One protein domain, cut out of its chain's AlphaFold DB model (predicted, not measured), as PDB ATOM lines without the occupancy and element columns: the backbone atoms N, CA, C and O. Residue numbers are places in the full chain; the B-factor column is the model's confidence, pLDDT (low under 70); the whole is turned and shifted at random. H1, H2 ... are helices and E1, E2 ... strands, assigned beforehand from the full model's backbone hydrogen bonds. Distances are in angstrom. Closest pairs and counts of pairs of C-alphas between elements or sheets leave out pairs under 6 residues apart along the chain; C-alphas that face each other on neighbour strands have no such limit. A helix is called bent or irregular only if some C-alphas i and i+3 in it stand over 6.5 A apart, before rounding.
ATOM      1  N   PHE A  35     -27.298  57.919  31.559       86.62
ATOM      2  CA  PHE A  35     -27.299  58.494  32.890       86.62
ATOM      3  C   PHE A  35     -27.216  57.353  33.906       86.62
ATOM      4  O   PHE A  35     -28.081  56.481  33.929       86.62
ATOM      5  N   CYS A  36     -26.176  57.349  34.736       87.38
ATOM      6  CA  CYS A  36     -25.855  56.183  35.552       87.38
ATOM      7  C   CYS A  36     -25.841  56.490  37.051       87.38
ATOM      8  O   CYS A  36     -25.272  57.498  37.478       87.38
ATOM      9  N   LEU A  37     -26.395  55.579  37.851       90.19
ATOM     10  CA  LEU A  37     -26.242  55.534  39.306       90.19
ATOM     11  C   LEU A  37     -25.670  54.164  39.703       90.19
ATOM     12  O   LEU A  37     -26.175  53.143  39.253       90.19
ATOM     13  N   PRO A  38     -24.649  54.085  40.565       89.56
ATOM     14  CA  PRO A  38     -24.021  52.803  40.918       89.56
ATOM     15  C   PRO A  38     -24.871  51.926  41.845       89.56
ATOM     16  O   PRO A  38     -24.528  50.769  42.049       89.56
ATOM     17  N   TYR A  39     -25.907  52.495  42.464       89.75
ATOM     18  CA  TYR A  39     -26.824  51.830  43.378       89.75
ATOM     19  C   TYR A  39     -28.188  52.506  43.282       89.75
ATOM     20  O   TYR A  39     -28.277  53.715  43.024       89.75
ATOM     21  N   ASN A  40     -29.246  51.739  43.526       90.50
ATOM     22  CA  ASN A  40     -30.594  52.270  43.632       90.50
ATOM     23  C   ASN A  40     -30.874  52.748  45.067       90.50
ATOM     24  O   ASN A  40     -30.903  51.928  45.984       90.50
ATOM     25  N   PRO A  41     -31.134  54.048  45.311       88.31
ATOM     26  CA  PRO A  41     -31.453  54.525  46.657       88.31
ATOM     27  C   PRO A  41     -32.773  53.965  47.206       88.31
ATOM     28  O   PRO A  41     -33.003  54.025  48.409       88.31
ATOM     29  N   ALA A  42     -33.649  53.439  46.343       88.50
ATOM     30  CA  ALA A  42     -34.852  52.728  46.761       88.50
ATOM     31  C   ALA A  42     -34.571  51.287  47.224       88.50
ATOM     32  O   ALA A  42     -35.456  50.695  47.828       88.50
ATOM     33  N   GLY A  43     -33.379  50.743  46.968       88.00
ATOM     34  CA  GLY A  43     -33.083  49.308  47.010       88.00
ATOM     35  C   GLY A  43     -33.144  48.687  45.612       88.00
ATOM     36  O   GLY A  43     -33.911  49.150  44.773       88.00
ATOM     37  N   GLU A  44     -32.318  47.669  45.359       87.31
ATOM     38  CA  GLU A  44     -32.093  47.107  44.015       87.31
ATOM     39  C   GLU A  44     -33.378  46.548  43.380       87.31
ATOM     40  O   GLU A  44     -33.678  46.847  42.229       87.31
ATOM     41  N   ASP A  45     -34.217  45.877  44.174       86.38
ATOM     42  CA  ASP A  45     -35.488  45.285  43.722       86.38
ATOM     43  C   ASP A  45     -36.676  46.264  43.712       86.38
ATOM     44  O   ASP A  45     -37.836  45.872  43.532       86.38
ATOM     45  N   LEU A  46     -36.436  47.545  43.998       90.19
ATOM     46  CA  LEU A  46     -37.489  48.544  44.128       90.19
ATOM     47  C   LEU A  46     -37.365  49.603  43.036       90.19
ATOM     48  O   LEU A  46     -36.275  50.092  42.778       90.19
ATOM     49  N   PRO A  47     -38.477  50.047  42.427       87.25
ATOM     50  CA  PRO A  47     -38.408  51.108  41.431       87.25
ATOM     51  C   PRO A  47     -37.829  52.382  42.053       87.25
ATOM     52  O   PRO A  47     -38.140  52.713  43.209       87.25
ATOM     53  N   TYR A  48     -37.043  53.136  41.279       86.75
ATOM     54  CA  TYR A  48     -36.378  54.357  41.751       86.75
ATOM     55  C   TYR A  48     -37.382  55.344  42.359       86.75
ATOM     56  O   TYR A  48     -37.081  56.062  43.319       86.75
ATOM     57  N   SER A  49     -38.617  55.353  41.854       86.12
ATOM     58  CA  SER A  49     -39.740  56.121  42.406       86.12
ATOM     59  C   SER A  49     -39.980  55.973  43.917       86.12
ATOM     60  O   SER A  49     -40.488  56.925  44.522       86.12
ATOM     61  N   LYS A  50     -39.581  54.857  44.539       88.25
ATOM     62  CA  LYS A  50     -39.710  54.604  45.986       88.25
ATOM     63  C   LYS A  50     -38.570  55.177  46.837       88.25
ATOM     64  O   LYS A  50     -38.696  55.195  48.055       88.25
ATOM     65  N   SER A  51     -37.512  55.711  46.229       84.56
ATOM     66  CA  SER A  51     -36.344  56.272  46.938       84.56
ATOM     67  C   SER A  51     -36.638  57.512  47.792       84.56
ATOM     68  O   SER A  51     -35.807  57.933  48.589       84.56
ATOM     69  N   GLY A  52     -37.774  58.181  47.572       82.62
ATOM     70  CA  GLY A  52     -38.045  59.502  48.150       82.62
ATOM     71  C   GLY A  52     -37.234  60.642  47.509       82.62
ATOM     72  O   GLY A  52     -37.455  61.810  47.834       82.62
ATOM     73  N   HIS A  53     -36.344  60.346  46.553       80.75
ATOM     74  CA  HIS A  53     -35.549  61.341  45.835       80.75
ATOM     75  C   HIS A  53     -36.361  61.936  44.677       80.75
ATOM     76  O   HIS A  53     -36.384  61.436  43.553       80.75
ATOM     77  N   SER A  54     -37.050  63.041  44.955       76.62
ATOM     78  CA  SER A  54     -37.935  63.691  43.980       76.62
ATOM     79  C   SER A  54     -37.207  64.564  42.954       76.62
ATOM     80  O   SER A  54     -37.751  64.807  41.880       76.62
ATOM     81  N   VAL A  55     -35.992  65.040  43.250       78.94
ATOM     82  CA  VAL A  55     -35.274  65.986  42.378       78.94
ATOM     83  C   VAL A  55     -34.861  65.353  41.039       78.94
ATOM     84  O   VAL A  55     -35.241  65.916  40.012       78.94
ATOM     85  N   PRO A  56     -34.183  64.187  40.987       75.06
ATOM     86  CA  PRO A  56     -33.787  63.583  39.711       75.06
ATOM     87  C   PRO A  56     -34.986  63.183  38.838       75.06
ATOM     88  O   PRO A  56     -34.995  63.478  37.648       75.06
ATOM     89  N   ARG A  57     -36.058  62.654  39.446       78.62
ATOM     90  CA  ARG A  57     -37.313  62.290  38.754       78.62
ATOM     91  C   ARG A  57     -38.046  63.450  38.085       78.62
ATOM     92  O   ARG A  57     -38.906  63.219  37.245       78.62
ATOM     93  N   ARG A  58     -37.782  64.695  38.488       79.19
ATOM     94  CA  ARG A  58     -38.366  65.877  37.831       79.19
ATOM     95  C   ARG A  58     -37.595  66.285  36.579       79.19
ATOM     96  O   ARG A  58     -38.126  67.065  35.796       79.19
ATOM     97  N   LEU A  59     -36.359  65.813  36.432       79.44
ATOM     98  CA  LEU A  59     -35.449  66.182  35.349       79.44
ATOM     99  C   LEU A  59     -35.293  65.059  34.319       79.44
ATOM    100  O   LEU A  59     -35.131  65.353  33.139       79.44
ATOM    101  N   PHE A  60     -35.368  63.803  34.759       79.81
ATOM    102  CA  PHE A  60     -35.186  62.618  33.928       79.81
ATOM    103  C   PHE A  60     -36.277  61.584  34.195       79.81
ATOM    104  O   PHE A  60     -36.781  61.476  35.319       79.81
ATOM    105  N   ASP A  61     -36.598  60.802  33.165       86.12
ATOM    106  CA  ASP A  61     -37.338  59.560  33.342       86.12
ATOM    107  C   ASP A  61     -36.376  58.492  33.870       86.12
ATOM    108  O   ASP A  61     -35.567  57.937  33.136       86.12
ATOM    109  N   MET A  62     -36.412  58.282  35.185       86.31
ATOM    110  CA  MET A  62     -35.475  57.405  35.892       86.31
ATOM    111  C   MET A  62     -35.769  55.914  35.688       86.31
ATOM    112  O   MET A  62     -34.996  55.093  36.168       86.31
ATOM    113  N   GLU A  63     -36.879  55.577  35.031       85.31
ATOM    114  CA  GLU A  63     -37.290  54.197  34.751       85.31
ATOM    115  C   GLU A  63     -37.052  53.832  33.263       85.31
ATOM    116  O   GLU A  63     -37.395  52.734  32.834       85.31
ATOM    117  N   ASP A  64     -36.469  54.732  32.456       88.56
ATOM    118  CA  ASP A  64     -36.126  54.452  31.055       88.56
ATOM    119  C   ASP A  64     -34.794  53.697  30.949       88.56
ATOM    120  O   ASP A  64     -33.719  54.293  30.840       88.56
ATOM    121  N   GLU A  65     -34.874  52.368  30.930       82.69
ATOM    122  CA  GLU A  65     -33.727  51.452  30.838       82.69
ATOM    123  C   GLU A  65     -32.861  51.652  29.575       82.69
ATOM    124  O   GLU A  65     -31.713  51.207  29.527       82.69
ATOM    125  N   ASN A  66     -33.354  52.356  28.545       85.31
ATOM    126  CA  ASN A  66     -32.564  52.636  27.339       85.31
ATOM    127  C   ASN A  66     -31.539  53.753  27.548       85.31
ATOM    128  O   ASN A  66     -30.579  53.862  26.779       85.31
ATOM    129  N   PHE A  67     -31.749  54.613  28.546       85.19
ATOM    130  CA  PHE A  67     -30.895  55.773  28.806       85.19
ATOM    131  C   PHE A  67     -30.467  55.893  30.263       85.19
ATOM    132  O   PHE A  67     -29.538  56.651  30.538       85.19
ATOM    133  N   VAL A  68     -31.098  55.167  31.183       88.19
ATOM    134  CA  VAL A  68     -30.813  55.203  32.613       88.19
ATOM    135  C   VAL A  68     -30.374  53.824  33.084       88.19
ATOM    136  O   VAL A  68     -31.092  52.845  32.917       88.19
ATOM    137  N   LEU A  69     -29.188  53.757  33.689       90.62
ATOM    138  CA  LEU A  69     -28.635  52.534  34.266       90.62
ATOM    139  C   LEU A  69     -28.421  52.734  35.766       90.62
ATOM    140  O   LEU A  69     -27.732  53.663  36.192       90.62
ATOM    141  N   ILE A  70     -29.014  51.875  36.581       91.56
ATOM    142  CA  ILE A  70     -28.978  51.957  38.041       91.56
ATOM    143  C   ILE A  70     -28.546  50.606  38.606       91.56
ATOM    144  O   ILE A  70     -29.064  49.574  38.184       91.56
ATOM    145  N   GLY A  71     -27.617  50.618  39.562       92.38
ATOM    146  CA  GLY A  71     -27.239  49.415  40.303       92.38
ATOM    147  C   GLY A  71     -26.713  48.316  39.383       92.38
ATOM    148  O   GLY A  71     -25.819  48.557  38.567       92.38
ATOM    149  N   SER A  72     -27.292  47.129  39.497       93.69
ATOM    150  CA  SER A  72     -26.983  45.934  38.711       93.69
ATOM    151  C   SER A  72     -26.949  46.202  37.209       93.69
ATOM    152  O   SER A  72     -25.970  45.856  36.553       93.69
ATOM    153  N   SER A  73     -27.937  46.919  36.664       92.12
ATOM    154  CA  SER A  73     -27.995  47.249  35.230       92.12
ATOM    155  C   SER A  73     -26.777  48.049  34.745       92.12
ATOM    156  O   SER A  73     -26.297  47.833  33.631       92.12
ATOM    157  N   LEU A  74     -26.222  48.931  35.586       93.50
ATOM    158  CA  LEU A  74     -24.992  49.655  35.274       93.50
ATOM    159  C   LEU A  74     -23.794  48.710  35.256       93.50
ATOM    160  O   LEU A  74     -23.044  48.683  34.281       93.50
ATOM    161  N   TRP A  75     -23.597  47.965  36.339       93.31
ATOM    162  CA  TRP A  75     -22.411  47.126  36.508       93.31
ATOM    163  C   TRP A  75     -22.367  45.986  35.494       93.31
ATOM    164  O   TRP A  75     -21.314  45.739  34.912       93.31
ATOM    165  N   ASN A  76     -23.518  45.399  35.184       94.81
ATOM    166  CA  ASN A  76     -23.665  44.367  34.166       94.81
ATOM    167  C   ASN A  76     -23.381  44.898  32.755       94.81
ATOM    168  O   ASN A  76     -22.709  44.242  31.962       94.81
ATOM    169  N   LYS A  77     -23.804  46.133  32.441       92.12
ATOM    170  CA  LYS A  77     -23.460  46.787  31.167       92.12
ATOM    171  C   LYS A  77     -21.959  47.086  31.062       92.12
ATOM    172  O   LYS A  77     -21.408  46.981  29.972       92.12
ATOM    173  N   ILE A  78     -21.302  47.473  32.160       91.00
ATOM    174  CA  ILE A  78     -19.850  47.740  32.179       91.00
ATOM    175  C   ILE A  78     -19.047  46.441  32.053       91.00
ATOM    176  O   ILE A  78     -18.048  46.416  31.336       91.00
ATOM    177  N   GLY A  79     -19.463  45.391  32.759       89.56
ATOM    178  CA  GLY A  79     -18.805  44.087  32.743       89.56
ATOM    179  C   GLY A  79     -19.127  43.224  31.526       89.56
ATOM    180  O   GLY A  79     -18.489  42.192  31.352       89.56
ATOM    181  N   ASP A  80     -20.086  43.646  30.695       92.19
ATOM    182  CA  ASP A  80     -20.606  42.876  29.556       92.19
ATOM    183  C   ASP A  80     -21.058  41.458  29.965       92.19
ATOM    184  O   ASP A  80     -20.816  40.466  29.278       92.19
ATOM    185  N   SER A  81     -21.685  41.355  31.140       93.12
ATOM    186  CA  SER A  81     -22.145  40.103  31.751       93.12
ATOM    187  C   SER A  81     -23.366  40.366  32.630       93.12
ATOM    188  O   SER A  81     -23.520  41.453  33.180       93.12
ATOM    189  N   THR A  82     -24.253  39.379  32.771       93.19
ATOM    190  CA  THR A  82     -25.438  39.474  33.641       93.19
ATOM    191  C   THR A  82     -25.114  39.365  35.126       93.19
ATOM    192  O   THR A  82     -25.957  39.723  35.945       93.19
ATOM    193  N   ASP A  83     -23.907  38.911  35.458       94.81
ATOM    194  CA  ASP A  83     -23.562  38.480  36.814       94.81
ATOM    195  C   ASP A  83     -22.484  39.381  37.446       94.81
ATOM    196  O   ASP A  83     -22.146  39.229  38.615       94.81
ATOM    197  N   THR A  84     -21.955  40.365  36.703       94.88
ATOM    198  CA  THR A  84     -20.872  41.249  37.177       94.88
ATOM    199  C   THR A  84     -21.227  41.976  38.464       94.88
ATOM    200  O   THR A  84     -20.367  42.178  39.319       94.88
ATOM    201  N   TYR A  85     -22.476  42.414  38.608       94.06
ATOM    202  CA  TYR A  85     -22.919  43.048  39.841       94.06
ATOM    203  C   TYR A  85     -22.780  42.121  41.049       94.06
ATOM    204  O   TYR A  85     -22.220  42.531  42.064       94.06
ATOM    205  N   ASP A  86     -23.245  40.881  40.920       94.50
ATOM    206  CA  ASP A  86     -23.221  39.899  42.001       94.50
ATOM    207  C   ASP A  86     -21.781  39.490  42.329       94.50
ATOM    208  O   ASP A  86     -21.392  39.484  43.495       94.50
ATOM    209  N   GLU A  87     -20.945  39.287  41.306       95.25
ATOM    210  CA  GLU A  87     -19.508  39.043  41.482       95.25
ATOM    211  C   GLU A  87     -18.819  40.189  42.242       95.25
ATOM    212  O   GLU A  87     -17.981  39.959  43.116       95.25
ATOM    213  N   LEU A  88     -19.174  41.443  41.941       93.06
ATOM    214  CA  LEU A  88     -18.662  42.600  42.675       93.06
ATOM    215  C   LEU A  88     -19.152  42.610  44.124       93.06
ATOM    216  O   LEU A  88     -18.363  42.928  45.016       93.06
ATOM    217  N   MET A  89     -20.422  42.279  44.372       92.19
ATOM    218  CA  MET A  89     -20.961  42.189  45.731       92.19
ATOM    219  C   MET A  89     -20.238  41.117  46.547       92.19
ATOM    220  O   MET A  89     -19.850  41.400  47.679       92.19
ATOM    221  N   ASP A  90     -19.951  39.952  45.965       94.75
ATOM    222  CA  ASP A  90     -19.189  38.886  46.622       94.75
ATOM    223  C   ASP A  90     -17.788  39.359  47.041       94.75
ATOM    224  O   ASP A  90     -17.355  39.139  48.178       94.75
ATOM    225  N   VAL A  91     -17.093  40.075  46.151       93.81
ATOM    226  CA  VAL A  91     -15.774  40.660  46.443       93.81
ATOM    227  C   VAL A  91     -15.864  41.720  47.546       93.81
ATOM    228  O   VAL A  91     -15.008  41.766  48.438       93.81
ATOM    229  N   PHE A  92     -16.885  42.581  47.515       90.31
ATOM    230  CA  PHE A  92     -17.089  43.590  48.557       90.31
ATOM    231  C   PHE A  92     -17.436  42.972  49.908       90.31
ATOM    232  O   PHE A  92     -16.946  43.459  50.926       90.31
ATOM    233  N   ASP A  93     -18.225  41.904  49.934       92.12
ATOM    234  CA  ASP A  93     -18.559  41.175  51.154       92.12
ATOM    235  C   ASP A  93     -17.332  40.481  51.745       92.12
ATOM    236  O   ASP A  93     -17.131  40.516  52.962       92.12
ATOM    237  N   GLU A  94     -16.477  39.892  50.909       93.06
ATOM    238  CA  GLU A  94     -15.210  39.309  51.348       93.06
ATOM    239  C   GLU A  94     -14.300  40.372  51.983       93.06
ATOM    240  O   GLU A  94     -13.920  40.237  53.148       93.06
ATOM    241  N   ALA A  95     -14.023  41.467  51.272       90.56
ATOM    242  CA  ALA A  95     -13.188  42.562  51.778       90.56
ATOM    243  C   ALA A  95     -13.824  43.302  52.974       90.56
ATOM    244  O   ALA A  95     -13.141  43.868  53.842       90.56
ATOM    245  N   GLY A  96     -15.155  43.314  53.020       90.50
ATOM    246  CA  GLY A  96     -15.955  43.946  54.055       90.50
ATOM    247  C   GLY A  96     -15.842  43.245  55.402       90.50
ATOM    248  O   GLY A  96     -15.883  43.933  56.419       90.50
ATOM    249  N   ARG A  97     -15.646  41.921  55.442       90.69
ATOM    250  CA  ARG A  97     -15.502  41.155  56.700       90.69
ATOM    251  C   ARG A  97     -14.317  41.638  57.530       90.69
ATOM    252  O   ARG A  97     -14.503  42.022  58.682       90.69
ATOM    253  N   ASP A  98     -13.141  41.726  56.918       87.50
ATOM    254  CA  ASP A  98     -11.920  42.183  57.594       87.50
ATOM    255  C   ASP A  98     -12.063  43.630  58.089       87.50
ATOM    256  O   ASP A  98     -11.677  43.988  59.208       87.50
ATOM    257  N   SER A  99     -12.676  44.470  57.252       87.62
ATOM    258  CA  SER A  99     -12.953  45.868  57.579       87.62
ATOM    259  C   SER A  99     -13.955  45.993  58.729       87.62
ATOM    260  O   SER A  99     -13.776  46.823  59.620       87.62
ATOM    261  N   LEU A 100     -15.000  45.166  58.735       88.19
ATOM    262  CA  LEU A 100     -16.039  45.155  59.758       88.19
ATOM    263  C   LEU A 100     -15.480  44.712  61.109       88.19
ATOM    264  O   LEU A 100     -15.818  45.328  62.117       88.19
ATOM    265  N   ASP A 101     -14.612  43.704  61.137       87.00
ATOM    266  CA  ASP A 101     -13.960  43.243  62.365       87.00
ATOM    267  C   ASP A 101     -13.051  44.324  62.958       87.00
ATOM    268  O   ASP A 101     -13.098  44.596  64.162       87.00
ATOM    269  N   CYS A 102     -12.284  45.014  62.110       88.06
ATOM    270  CA  CYS A 102     -11.510  46.188  62.507       88.06
ATOM    271  C   CYS A 102     -12.415  47.285  63.090       88.06
ATOM    272  O   CYS A 102     -12.181  47.773  64.197       88.06
ATOM    273  N   ILE A 103     -13.500  47.626  62.389       89.56
ATOM    274  CA  ILE A 103     -14.443  48.664  62.814       89.56
ATOM    275  C   ILE A 103     -15.113  48.305  64.149       89.56
ATOM    276  O   ILE A 103     -15.204  49.154  65.040       89.56
ATOM    277  N   ARG A 104     -15.567  47.058  64.312       87.56
ATOM    278  CA  ARG A 104     -16.208  46.567  65.542       87.56
ATOM    279  C   ARG A 104     -15.275  46.681  66.737       87.56
ATOM    280  O   ARG A 104     -15.647  47.308  67.730       87.56
ATOM    281  N   ARG A 105     -14.044  46.192  66.586       88.62
ATOM    282  CA  ARG A 105     -13.031  46.221  67.643       88.62
ATOM    283  C   ARG A 105     -12.598  47.643  67.995       88.62
ATOM    284  O   ARG A 105     -12.504  47.983  69.169       88.62
ATOM    285  N   GLU A 106     -12.294  48.462  66.992       89.69
ATOM    286  CA  GLU A 106     -11.594  49.739  67.196       89.69
ATOM    287  C   GLU A 106     -12.531  50.923  67.438       89.69
ATOM    288  O   GLU A 106     -12.150  51.865  68.131       89.69
ATOM    289  N   TYR A 107     -13.752  50.884  66.899       88.12
ATOM    290  CA  TYR A 107     -14.686  52.011  66.972       88.12
ATOM    291  C   TYR A 107     -15.943  51.709  67.786       88.12
ATOM    292  O   TYR A 107     -16.504  52.636  68.371       88.12
ATOM    293  N   PHE A 108     -16.386  50.449  67.853       86.31
ATOM    294  CA  PHE A 108     -17.587  50.070  68.607       86.31
ATOM    295  C   PHE A 108     -17.298  49.317  69.912       86.31
ATOM    296  O   PHE A 108     -18.203  49.203  70.737       86.31
ATOM    297  N   GLY A 109     -16.059  48.866  70.139       76.19
ATOM    298  CA  GLY A 109     -15.666  48.134  71.348       76.19
ATOM    299  C   GLY A 109     -16.413  46.808  71.530       76.19
ATOM    300  O   GLY A 109     -16.619  46.385  72.667       76.19
ATOM    301  N   LEU A 110     -16.856  46.211  70.418       66.44
ATOM    302  CA  LEU A 110     -17.575  44.937  70.343       66.44
ATOM    303  C   LEU A 110     -16.639  43.804  69.924       66.44
ATOM    304  O   LEU A 110     -15.738  44.069  69.092       66.44
TER     305      LEU A 110
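This is residues 35 to 110 of the 110 residues of the protein "TdeIII family type II restriction endonuclease" of Lentibacillus cibarius (UniProt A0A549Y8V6). A small, loose head holds a pair of short parallel strands, E1 and E2, with the helix H3 on one side of the pair and a loop with two single-turn helices, H1 and H2, on the other; from H3 the long helix H4 leads away, and its residues 90 to 100 and 103 to 108 stick out as an arm. The printed part has 76 residues, with four named helices and two named strands in the order E1, H1, H2, E2, H3, H4. The class is mostly helix, and the sheet has the order E1, E2. The whole is loose, with a radius of gyration of the C-alphas of 15.9 A, and spans 45 by 30 by 17 A.

E1, residues 35 to 37, begins with C-alpha 35 at (-27.299, 58.494, 32.890). H1 takes residues 48 to 51 and H2 residues 54 to 57. E2 follows at residues 68 to 70. H3, residues 72 to 79, is 10.3 A long from first to last C-alpha and begins with C-alpha 72 at (-26.983, 45.934, 38.711). H4, residues 84 to 108, is 32.8 A long and ends with C-alpha 108 at (-17.587, 50.070, 68.607). H4 has a kink of 37 degrees near residue 98; it is neither bent nor irregular, but only just: C-alphas 105 and 108 are 6.0 A apart.

E1 and E2 are parallel neighbours, with 10 degrees between their directions; C-alphas 36 and 69 face each other at 4.8 A. Across this pair N 37 and O 69 are within hydrogen-bond range at 2.9 A, as are N 69 and O 35 at 3.0 A. E1, H1, H2 and E2 form a strand-helix-strand unit, two parallel neighbour strands with helices between them along the chain, and its crossover is right-handed. H1 and H2 are close but not clearly touching; their closest C-alphas, those of Ser 49 and Arg 57, are 7.6 A apart. The closest C-alphas of E1 and H3 are those of Cys 36 and Leu 74, 6.6 A apart. H3 and H4 touch, H4 with residues 84 to 86 alone; their closest C-alphas, those of Ser 72 and Tyr 85, are 5.1 A apart. Their lines are only just about perpendicular, at 70.2 degrees. H4 is apart from E1, E2, H1 and H2. Every O i to N i+4 pair is within hydrogen-bond range in H3, and 20 of 21 are in H4; H1 and H2 are too short for such a pair.

The two C-alphas farthest apart are those of Asn 66 and Gly 109, at 47.4 A. The printed part has no cut and ends at the chain's last residue, 110. The links H1 to H2, E2 to H3 and H3 to H4 are tight; E1 to H1 and H2 to E2 are short, and no link is long. The mean pLDDT of the printed part is 88.1, and residue 110 alone is under 70.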